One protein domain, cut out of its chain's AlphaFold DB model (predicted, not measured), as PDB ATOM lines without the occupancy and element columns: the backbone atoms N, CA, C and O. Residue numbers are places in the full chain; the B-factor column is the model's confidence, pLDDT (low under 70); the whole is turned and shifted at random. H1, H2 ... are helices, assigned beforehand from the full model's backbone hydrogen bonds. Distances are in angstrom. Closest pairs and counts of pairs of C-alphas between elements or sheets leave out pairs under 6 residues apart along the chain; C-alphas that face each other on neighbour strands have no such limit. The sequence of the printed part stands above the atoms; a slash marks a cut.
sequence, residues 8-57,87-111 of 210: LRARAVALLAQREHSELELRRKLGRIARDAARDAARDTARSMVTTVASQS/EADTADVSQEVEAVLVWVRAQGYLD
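What this domain is: This is residues 8 to 57 and 87 to 111 of the 210 residues of the protein "Regulatory protein RecX" of Roseateles sp. YR242 (UniProt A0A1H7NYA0). One long helix, H2, runs along most of the length of the printed part; its first part joins the shorter helices H1 and H3 in a small three-helix head, and residues 40 to 57 of H2 stick out from that head as a bare arm. H1 folds back along H2 as a helical hairpin, while H3 crosses H2 at a steep angle, and each of the three helices touches the other two. The printed part has 75 residues with three named helices, in the order H1, H2, H3, and no named strand; its class is all helix. The whole is loose, with a radius of gyration of the C-alphas of 16.2 A, and spans 56 by 25 by 17 A, the arm of H2 making the length.

Where its parts are: Start with H2, residues 23 to 57: find C-alpha 23 at (-31.789, 52.259, 15.101), and from there the helix runs 50.0 A to C-alpha 57 at (-40.294, 5.579, -0.679). Go back to the first printed residue for H1, residues 8 to 16, which begins with C-alpha 8 at (-36.304, 38.224, 17.743) and is 12.4 A long. Beyond the cut look for H3, residues 87 to 106, which is 28.6 A long and ends with C-alpha 106 at (-42.793, 52.219, 21.711).

How they stand to each other: Look first at residues 23 to 38 of H2, the part of it that touches H3. The closest C-alphas there are those of Ala 34 and Val 93, 6.1 A apart, and the two helices run opposite ways at a steep tilt of 46 degrees. H1 touches H2 at residues 26 to 34 of H2 alone, where the closest C-alphas, those of Leu 8 and Ala 34, are 7.1 A apart. This hairpin runs opposite ways at a shallow tilt of 33 degrees, only just short of steep. H1 also touches H3, at residues 97 to 104 of H3 alone, with the C-alphas of Arg 9 and Val 100 closest at 5.9 A; these two run the same way at a steep tilt of 51 degrees. In H1, H2 and H3 every O i to N i+4 pair is within hydrogen-bond range.

The domain as a whole: The two C-alphas farthest apart are those of Ser 57 and Asp 111, at 56.0 A. Without residues 40 to 57 of H2, which stand free, the body of 57 residues spans 31 by 19 by 18 A. The link from H1 to H2 is short, with 6 residues. Residues 58 to 86 are not printed, and C-alphas 57 and 87 are 32.6 A apart across this cut. The mean pLDDT of the printed part is 88.1; look for values under 70 on both sides of the cut, at residues 55 to 57 and 87 to 89.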
ATOM      1  N   LEU A   8     -36.965  37.018  18.247       93.31
ATOM      2  CA  LEU A   8     -36.304  38.224  17.743       93.31
ATOM      3  C   LEU A   8     -36.463  39.418  18.704       93.31
ATOM      4  O   LEU A   8     -35.493  40.127  18.975       93.31
ATOM      5  N   ARG A   9     -37.643  39.565  19.328       94.38
ATOM      6  CA  ARG A   9     -37.893  40.551  20.399       94.38
ATOM      7  C   ARG A   9     -36.994  40.337  21.617       94.38
ATOM      8  O   ARG A   9     -36.377  41.287  22.090       94.38
ATOM      9  N   ALA A  10     -36.881  39.102  22.111       93.31
ATOM     10  CA  ALA A  10     -36.027  38.798  23.259       93.31
ATOM     11  C   ALA A  10     -34.546  39.084  22.955       93.31
ATOM     12  O   ALA A  10     -33.821  39.599  23.807       93.31
ATOM     13  N   ARG A  11     -34.104  38.819  21.720       94.25
ATOM     14  CA  ARG A  11     -32.755  39.175  21.258       94.25
ATOM     15  C   ARG A  11     -32.552  40.687  21.171       94.25
ATOM     16  O   ARG A  11     -31.490  41.159  21.564       94.25
ATOM     17  N   ALA A  12     -33.547  41.445  20.710       95.50
ATOM     18  CA  ALA A  12     -33.483  42.906  20.681       95.50
ATOM     19  C   ALA A  12     -33.308  43.494  22.090       95.50
ATOM     20  O   ALA A  12     -32.396  44.289  22.309       95.50
ATOM     21  N   VAL A  13     -34.101  43.031  23.062       95.56
ATOM     22  CA  VAL A  13     -33.955  43.434  24.472       95.56
ATOM     23  C   VAL A  13     -32.577  43.052  25.013       95.56
ATOM     24  O   VAL A  13     -31.925  43.869  25.652       95.56
ATOM     25  N   ALA A  14     -32.087  41.844  24.715       94.25
ATOM     26  CA  ALA A  14     -30.763  41.408  25.154       94.25
ATOM     27  C   ALA A  14     -29.623  42.270  24.581       94.25
ATOM     28  O   ALA A  14     -28.637  42.509  25.276       94.25
ATOM     29  N   LEU A  15     -29.745  42.744  23.336       94.25
ATOM     30  CA  LEU A  15     -28.788  43.682  22.741       94.25
ATOM     31  C   LEU A  15     -28.843  45.042  23.443       94.25
ATOM     32  O   LEU A  15     -27.802  45.560  23.845       94.25
ATOM     33  N   LEU A  16     -30.042  45.600  23.621       94.00
ATOM     34  CA  LEU A  16     -30.246  46.911  24.246       94.00
ATOM     35  C   LEU A  16     -29.821  46.928  25.721       94.00
ATOM     36  O   LEU A  16     -29.264  47.913  26.186       94.00
ATOM     37  N   ALA A  17     -29.967  45.808  26.433       93.88
ATOM     38  CA  ALA A  17     -29.516  45.673  27.817       93.88
ATOM     39  C   ALA A  17     -27.989  45.781  27.988       93.88
ATOM     40  O   ALA A  17     -27.511  46.042  29.088       93.88
ATOM     41  N   GLN A  18     -27.207  45.553  26.927       91.50
ATOM     42  CA  GLN A  18     -25.744  45.602  27.002       91.50
ATOM     43  C   GLN A  18     -25.187  47.008  26.787       91.50
ATOM     44  O   GLN A  18     -24.143  47.342  27.347       91.50
ATOM     45  N   ARG A  19     -25.816  47.793  25.903       90.62
ATOM     46  CA  ARG A  19     -25.369  49.138  25.516       90.62
ATOM     47  C   ARG A  19     -26.424  49.862  24.686       90.62
ATOM     48  O   ARG A  19     -27.242  49.228  24.022       90.62
ATOM     49  N   GLU A  20     -26.258  51.176  24.585       92.12
ATOM     50  CA  GLU A  20     -26.983  52.012  23.628       92.12
ATOM     51  C   GLU A  20     -26.658  51.619  22.176       92.12
ATOM     52  O   GLU A  20     -25.486  51.468  21.790       92.12
ATOM     53  N   HIS A  21     -27.706  51.482  21.365       93.06
ATOM     54  CA  HIS A  21     -27.641  51.166  19.938       93.06
ATOM     55  C   HIS A  21     -28.378  52.236  19.131       93.06
ATOM     56  O   HIS A  21     -29.432  52.695  19.556       93.06
ATOM     57  N   SER A  22     -27.863  52.589  17.948       94.50
ATOM     58  CA  SER A  22     -28.661  53.358  16.991       94.50
ATOM     59  C   SER A  22     -29.688  52.446  16.332       94.50
ATOM     60  O   SER A  22     -29.470  51.234  16.219       94.50
ATOM     61  N   GLU A  23     -30.781  53.019  15.835       94.88
ATOM     62  CA  GLU A  23     -31.789  52.259  15.101       94.88
ATOM     63  C   GLU A  23     -31.174  51.507  13.915       94.88
ATOM     64  O   GLU A  23     -31.417  50.316  13.727       94.88
ATOM     65  N   LEU A  24     -30.298  52.171  13.156       94.31
ATOM     66  CA  LEU A  24     -29.597  51.564  12.029       94.31
ATOM     67  C   LEU A  24     -28.689  50.401  12.458       94.31
ATOM     68  O   LEU A  24     -28.615  49.382  11.768       94.31
ATOM     69  N   GLU A  25     -27.999  50.524  13.597       94.00
ATOM     70  CA  GLU A  25     -27.173  49.443  14.143       94.00
ATOM     71  C   GLU A  25     -28.037  48.250  14.567       94.00
ATOM     72  O   GLU A  25     -27.705  47.102  14.250       94.00
ATOM     73  N   LEU A  26     -29.152  48.514  15.255       95.38
ATOM     74  CA  LEU A  26     -30.074  47.484  15.714       95.38
ATOM     75  C   LEU A  26     -30.754  46.784  14.531       95.38
ATOM     76  O   LEU A  26     -30.747  45.555  14.485       95.38
ATOM     77  N   ARG A  27     -31.223  47.533  13.523       96.19
ATOM     78  CA  ARG A  27     -31.790  47.002  12.273       96.19
ATOM     79  C   ARG A  27     -30.815  46.058  11.576       96.19
ATOM     80  O   ARG A  27     -31.170  44.924  11.269       96.19
ATOM     81  N   ARG A  28     -29.557  46.480  11.386       94.50
ATOM     82  CA  ARG A  28     -28.514  45.641  10.761       94.50
ATOM     83  C   ARG A  28     -28.279  44.346  11.543       94.50
ATOM     84  O   ARG A  28     -28.158  43.278  10.943       94.50
ATOM     85  N   LYS A  29     -28.208  44.426  12.875       95.12
ATOM     86  CA  LYS A  29     -27.982  43.260  13.746       95.12
ATOM     87  C   LYS A  29     -29.160  42.293  13.735       95.12
ATOM     88  O   LYS A  29     -28.950  41.099  13.529       95.12
ATOM     89  N   LEU A  30     -30.375  42.800  13.930       95.75
ATOM     90  CA  LEU A  30     -31.591  41.991  13.923       95.75
ATOM     91  C   LEU A  30     -31.832  41.372  12.547       95.75
ATOM     92  O   LEU A  30     -32.095  40.181  12.477       95.75
ATOM     93  N   GLY A  31     -31.620  42.116  11.460       94.44
ATOM     94  CA  GLY A  31     -31.754  41.590  10.101       94.44
ATOM     95  C   GLY A  31     -30.736  40.503   9.754       94.44
ATOM     96  O   GLY A  31     -31.035  39.610   8.967       94.44
ATOM     97  N   ARG A  32     -29.530  40.521  10.337       93.44
ATOM     98  CA  ARG A  32     -28.611  39.376  10.223       93.44
ATOM     99  C   ARG A  32     -29.146  38.167  10.990       93.44
ATOM    100  O   ARG A  32     -29.204  37.081  10.432       93.44
ATOM    101  N   ILE A  33     -29.551  38.371  12.241       93.19
ATOM    102  CA  ILE A  33     -30.065  37.306  13.111       93.19
ATOM    103  C   ILE A  33     -31.305  36.636  12.511       93.19
ATOM    104  O   ILE A  33     -31.400  35.415  12.543       93.19
ATOM    105  N   ALA A  34     -32.238  37.424  11.982       92.00
ATOM    106  CA  ALA A  34     -33.481  36.930  11.410       92.00
ATOM    107  C   ALA A  34     -33.235  36.147  10.112       92.00
ATOM    108  O   ALA A  34     -33.741  35.040   9.976       92.00
ATOM    109  N   ARG A  35     -32.355  36.628   9.219       90.38
ATOM    110  CA  ARG A  35     -31.950  35.864   8.023       90.38
ATOM    111  C   ARG A  35     -31.244  34.556   8.367       90.38
ATOM    112  O   ARG A  35     -31.490  33.543   7.724       90.38
ATOM    113  N   ASP A  36     -30.363  34.571   9.365       88.69
ATOM    114  CA  ASP A  36     -29.684  33.352   9.811       88.69
ATOM    115  C   ASP A  36     -30.707  32.351  10.391       88.69
ATOM    116  O   ASP A  36     -30.659  31.170  10.057       88.69
ATOM    117  N   ALA A  37     -31.691  32.827  11.162       87.50
ATOM    118  CA  ALA A  37     -32.779  31.996  11.680       87.50
ATOM    119  C   ALA A  37     -33.692  31.435  10.572       87.50
ATOM    120  O   ALA A  37     -34.033  30.254  10.620       87.50
ATOM    121  N   ALA A  38     -34.044  32.241   9.565       86.56
ATOM    122  CA  ALA A  38     -34.846  31.811   8.419       86.56
ATOM    123  C   ALA A  38     -34.133  30.713   7.613       86.56
ATOM    124  O   ALA A  38     -34.721  29.679   7.307       86.56
ATOM    125  N   ARG A  39     -32.825  30.872   7.365       84.62
ATOM    126  CA  ARG A  39     -32.003  29.850   6.695       84.62
ATOM    127  C   ARG A  39     -31.954  28.536   7.465       84.62
ATOM    128  O   ARG A  39     -32.005  27.469   6.856       84.62
ATOM    129  N   ASP A  40     -31.827  28.596   8.787       85.12
ATOM    130  CA  ASP A  40     -31.812  27.392   9.618       85.12
ATOM    131  C   ASP A  40     -33.187  26.706   9.631       85.12
ATOM    132  O   ASP A  40     -33.257  25.486   9.474       85.12
ATOM    133  N   ALA A  41     -34.279  27.474   9.687       83.81
ATOM    134  CA  ALA A  41     -35.638  26.947   9.562       83.81
ATOM    135  C   ALA A  41     -35.895  26.292   8.190       83.81
ATOM    136  O   ALA A  41     -36.478  25.205   8.121       83.81
ATOM    137  N   ALA A  42     -35.411  26.898   7.101       83.88
ATOM    138  CA  ALA A  42     -35.494  26.333   5.755       83.88
ATOM    139  C   ALA A  42     -34.709  25.013   5.642       83.88
ATOM    140  O   ALA A  42     -35.214  24.030   5.095       83.88
ATOM    141  N   ARG A  43     -33.503  24.941   6.228       82.38
ATOM    142  CA  ARG A  43     -32.702  23.702   6.289       82.38
ATOM    143  C   ARG A  43     -33.402  22.593   7.064       82.38
ATOM    144  O   ARG A  43     -33.375  21.443   6.626       82.38
ATOM    145  N   ASP A  44     -34.005  22.915   8.204       82.19
ATOM    146  CA  ASP A  44     -34.729  21.934   9.013       82.19
ATOM    147  C   ASP A  44     -36.002  21.451   8.306       82.19
ATOM    148  O   ASP A  44     -36.277  20.248   8.299       82.19
ATOM    149  N   THR A  45     -36.712  22.349   7.617       85.31
ATOM    150  CA  THR A  45     -37.858  22.006   6.760       85.31
ATOM    151  C   THR A  45     -37.432  21.066   5.634       85.31
ATOM    152  O   THR A  45     -38.001  19.983   5.495       85.31
ATOM    153  N   ALA A  46     -36.368  21.402   4.897       82.50
ATOM    154  CA  ALA A  46     -35.823  20.555   3.838       82.50
ATOM    155  C   ALA A  46     -35.382  19.177   4.368       82.50
ATOM    156  O   ALA A  46     -35.700  18.149   3.771       82.50
ATOM    157  N   ARG A  47     -34.717  19.120   5.531       83.81
ATOM    158  CA  ARG A  47     -34.329  17.855   6.184       83.81
ATOM    159  C   ARG A  47     -35.548  17.005   6.558       83.81
ATOM    160  O   ARG A  47     -35.522  15.784   6.374       83.81
ATOM    161  N   SER A  48     -36.609  17.634   7.063       83.19
ATOM    162  CA  SER A  48     -37.871  16.962   7.384       83.19
ATOM    163  C   SER A  48     -38.575  16.445   6.125       83.19
ATOM    164  O   SER A  48     -39.048  15.308   6.116       83.19
ATOM    165  N   MET A  49     -38.585  17.220   5.033       83.50
ATOM    166  CA  MET A  49     -39.126  16.789   3.737       83.50
ATOM    167  C   MET A  49     -38.355  15.592   3.175       83.50
ATOM    168  O   MET A  49     -38.974  14.598   2.810       83.50
ATOM    169  N   VAL A  50     -37.017  15.620   3.194       82.81
ATOM    170  CA  VAL A  50     -36.177  14.490   2.753       82.81
ATOM    171  C   VAL A  50     -36.446  13.237   3.587       82.81
ATOM    172  O   VAL A  50     -36.591  12.149   3.035       82.81
ATOM    173  N   THR A  51     -36.577  13.382   4.909       81.19
ATOM    174  CA  THR A  51     -36.898  12.261   5.809       81.19
ATOM    175  C   THR A  51     -38.298  11.704   5.527       81.19
ATOM    176  O   THR A  51     -38.494  10.487   5.527       81.19
ATOM    177  N   THR A  52     -39.262  12.577   5.234       81.38
ATOM    178  CA  THR A  52     -40.637  12.196   4.885       81.38
ATOM    179  C   THR A  52     -40.674  11.438   3.559       81.38
ATOM    180  O   THR A  52     -41.220  10.339   3.504       81.38
ATOM    181  N   VAL A  53     -40.023  11.962   2.516       74.69
ATOM    182  CA  VAL A  53     -39.942  11.325   1.191       74.69
ATOM    183  C   VAL A  53     -39.200   9.987   1.263       74.69
ATOM    184  O   VAL A  53     -39.663   9.005   0.690       74.69
ATOM    185  N   ALA A  54     -38.099   9.891   2.015       71.94
ATOM    186  CA  ALA A  54     -37.374   8.632   2.211       71.94
ATOM    187  C   ALA A  54     -38.225   7.569   2.935       71.94
ATOM    188  O   ALA A  54     -38.210   6.399   2.552       71.94
ATOM    189  N   SER A  55     -39.010   7.980   3.936       68.75
ATOM    190  CA  SER A  55     -39.932   7.090   4.658       68.75
ATOM    191  C   SER A  55     -41.099   6.628   3.776       68.75
ATOM    192  O   SER A  55     -41.528   5.481   3.873       68.75
ATOM    193  N   GLN A  56     -41.589   7.495   2.882       66.62
ATOM    194  CA  GLN A  56     -42.663   7.187   1.933       66.62
ATOM    195  C   GLN A  56     -42.179   6.250   0.808       66.62
ATOM    196  O   GLN A  56     -42.874   5.297   0.460       66.62
ATOM    197  N   SER A  57     -40.950   6.445   0.315       57.19
ATOM    198  CA  SER A  57     -40.294   5.579  -0.679       57.19
ATOM    199  C   SER A  57     -39.936   4.191  -0.135       57.19
ATOM    200  O   SER A  57     -40.051   3.203  -0.858       57.19
ATOM    201  N   GLU A  87     -36.738  36.623  -2.736       56.62
ATOM    202  CA  GLU A  87     -37.220  38.000  -2.527       56.62
ATOM    203  C   GLU A  87     -38.374  38.064  -1.508       56.62
ATOM    204  O   GLU A  87     -38.400  38.957  -0.655       56.62
ATOM    205  N   ALA A  88     -39.297  37.096  -1.528       59.88
ATOM    206  CA  ALA A  88     -40.404  37.031  -0.571       59.88
ATOM    207  C   ALA A  88     -39.911  36.742   0.860       59.88
ATOM    208  O   ALA A  88     -40.337  37.417   1.804       59.88
ATOM    209  N   ASP A  89     -38.952  35.822   1.008       67.38
ATOM    210  CA  ASP A  89     -38.325  35.496   2.294       67.38
ATOM    211  C   ASP A  89     -37.537  36.689   2.869       67.38
ATOM    212  O   ASP A  89     -37.571  36.957   4.076       67.38
ATOM    213  N   THR A  90     -36.848  37.473   2.029       73.94
ATOM    214  CA  THR A  90     -36.148  38.679   2.509       73.94
ATOM    215  C   THR A  90     -37.097  39.813   2.910       73.94
ATOM    216  O   THR A  90     -36.794  40.566   3.851       73.94
ATOM    217  N   ALA A  91     -38.247  39.935   2.241       76.50
ATOM    218  CA  ALA A  91     -39.268  40.925   2.556       76.50
ATOM    219  C   ALA A  91     -39.954  40.630   3.899       76.50
ATOM    220  O   ALA A  91     -40.094  41.550   4.711       76.50
ATOM    221  N   ASP A  92     -40.305  39.370   4.171       85.44
ATOM    222  CA  ASP A  92     -40.912  38.956   5.446       85.44
ATOM    223  C   ASP A  92     -39.962  39.207   6.626       85.44
ATOM    224  O   ASP A  92     -40.310  39.879   7.601       85.44
ATOM    225  N   VAL A  93     -38.691  38.813   6.482       89.00
ATOM    226  CA  VAL A  93     -37.657  39.084   7.493       89.00
ATOM    227  C   VAL A  93     -37.503  40.585   7.761       89.00
ATOM    228  O   VAL A  93     -37.345  41.014   8.908       89.00
ATOM    229  N   SER A  94     -37.539  41.408   6.712       90.19
ATOM    230  CA  SER A  94     -37.424  42.861   6.850       90.19
ATOM    231  C   SER A  94     -38.622  43.456   7.599       90.19
ATOM    232  O   SER A  94     -38.430  44.323   8.457       90.19
ATOM    233  N   GLN A  95     -39.837  42.966   7.333       92.56
ATOM    234  CA  GLN A  95     -41.053  43.375   8.039       92.56
ATOM    235  C   GLN A  95     -41.042  42.939   9.507       92.56
ATOM    236  O   GLN A  95     -41.390  43.737  10.380       92.56
ATOM    237  N   GLU A  96     -40.586  41.720   9.808       93.06
ATOM    238  CA  GLU A  96     -40.453  41.239  11.187       93.06
ATOM    239  C   GLU A  96     -39.481  42.123  11.984       93.06
ATOM    240  O   GLU A  96     -39.789  42.563  13.098       93.06
ATOM    241  N   VAL A  97     -38.319  42.444  11.401       95.75
ATOM    242  CA  VAL A  97     -37.336  43.347  12.015       95.75
ATOM    243  C   VAL A  97     -37.948  44.720  12.265       95.75
ATOM    244  O   VAL A  97     -37.797  45.253  13.366       95.75
ATOM    245  N   GLU A  98     -38.662  45.283  11.290       96.38
ATOM    246  CA  GLU A  98     -39.301  46.589  11.441       96.38
ATOM    247  C   GLU A  98     -40.366  46.578  12.547       96.38
ATOM    248  O   GLU A  98     -40.390  47.470  13.397       96.38
ATOM    249  N   ALA A  99     -41.177  45.522  12.632       95.88
ATOM    250  CA  ALA A  99     -42.153  45.354  13.706       95.88
ATOM    251  C   ALA A  99     -41.488  45.298  15.094       95.88
ATOM    252  O   ALA A  99     -42.012  45.848  16.069       95.88
ATOM    253  N   VAL A 100     -40.314  44.665  15.204       96.44
ATOM    254  CA  VAL A 100     -39.526  44.668  16.446       96.44
ATOM    255  C   VAL A 100     -38.974  46.060  16.752       96.44
ATOM    256  O   VAL A 100     -39.031  46.466  17.913       96.44
ATOM    257  N   LEU A 101     -38.485  46.803  15.753       96.44
ATOM    258  CA  LEU A 101     -37.980  48.173  15.923       96.44
ATOM    259  C   LEU A 101     -39.074  49.134  16.405       96.44
ATOM    260  O   LEU A 101     -38.862  49.883  17.359       96.44
ATOM    261  N   VAL A 102     -40.265  49.062  15.805       96.94
ATOM    262  CA  VAL A 102     -41.445  49.817  16.252       96.94
ATOM    263  C   VAL A 102     -41.776  49.482  17.704       96.94
ATOM    264  O   VAL A 102     -41.985  50.386  18.514       96.94
ATOM    265  N   TRP A 103     -41.767  48.196  18.059       96.62
ATOM    266  CA  TRP A 103     -42.056  47.758  19.420       96.62
ATOM    267  C   TRP A 103     -41.021  48.265  20.437       96.62
ATOM    268  O   TRP A 103     -41.418  48.861  21.435       96.62
ATOM    269  N   VAL A 104     -39.710  48.100  20.200       95.81
ATOM    270  CA  VAL A 104     -38.683  48.563  21.162       95.81
ATOM    271  C   VAL A 104     -38.694  50.080  21.336       95.81
ATOM    272  O   VAL A 104     -38.449  50.563  22.442       95.81
ATOM    273  N   ARG A 105     -39.025  50.831  20.276       95.38
ATOM    274  CA  ARG A 105     -39.201  52.284  20.348       95.38
ATOM    275  C   ARG A 105     -40.427  52.648  21.182       95.38
ATOM    276  O   ARG A 105     -40.323  53.479  22.076       95.38
ATOM    277  N   ALA A 106     -41.562  51.989  20.950       95.12
ATOM    278  CA  ALA A 106     -42.793  52.219  21.711       95.12
ATOM    279  C   ALA A 106     -42.642  51.891  23.208       95.12
ATOM    280  O   ALA A 106     -43.279  52.525  24.042       95.12
ATOM    281  N   GLN A 107     -41.788  50.925  23.557       94.44
ATOM    282  CA  GLN A 107     -41.446  50.613  24.949       94.44
ATOM    283  C   GLN A 107     -40.403  51.570  25.559       94.44
ATOM    284  O   GLN A 107     -40.079  51.443  26.737       94.44
ATOM    285  N   GLY A 108     -39.846  52.507  24.783       92.94
ATOM    286  CA  GLY A 108     -38.824  53.452  25.246       92.94
ATOM    287  C   GLY A 108     -37.433  52.840  25.455       92.94
ATOM    288  O   GLY A 108     -36.585  53.467  26.095       92.94
ATOM    289  N   TYR A 109     -37.189  51.630  24.937       93.19
ATOM    290  CA  TYR A 109     -35.882  50.965  25.011       93.19
ATOM    291  C   TYR A 109     -34.891  51.466  23.959       93.19
ATOM    292  O   TYR A 109     -33.689  51.295  24.130       93.19
ATOM    293  N   LEU A 110     -35.388  52.043  22.862       93.31
ATOM    294  CA  LEU A 110     -34.574  52.643  21.809       93.31
ATOM    295  C   LEU A 110     -34.810  54.153  21.792       93.31
ATOM    296  O   LEU A 110     -35.929  54.597  21.541       93.31
ATOM    297  N   ASP A 111     -33.750  54.914  22.043       93.12
ATOM    298  CA  ASP A 111     -33.770  56.372  22.104       93.12
ATOM    299  C   ASP A 111     -32.510  56.926  21.422       93.12
ATOM    300  O   ASP A 111     -31.381  56.712  21.876       93.12
TER     301      ASP A 111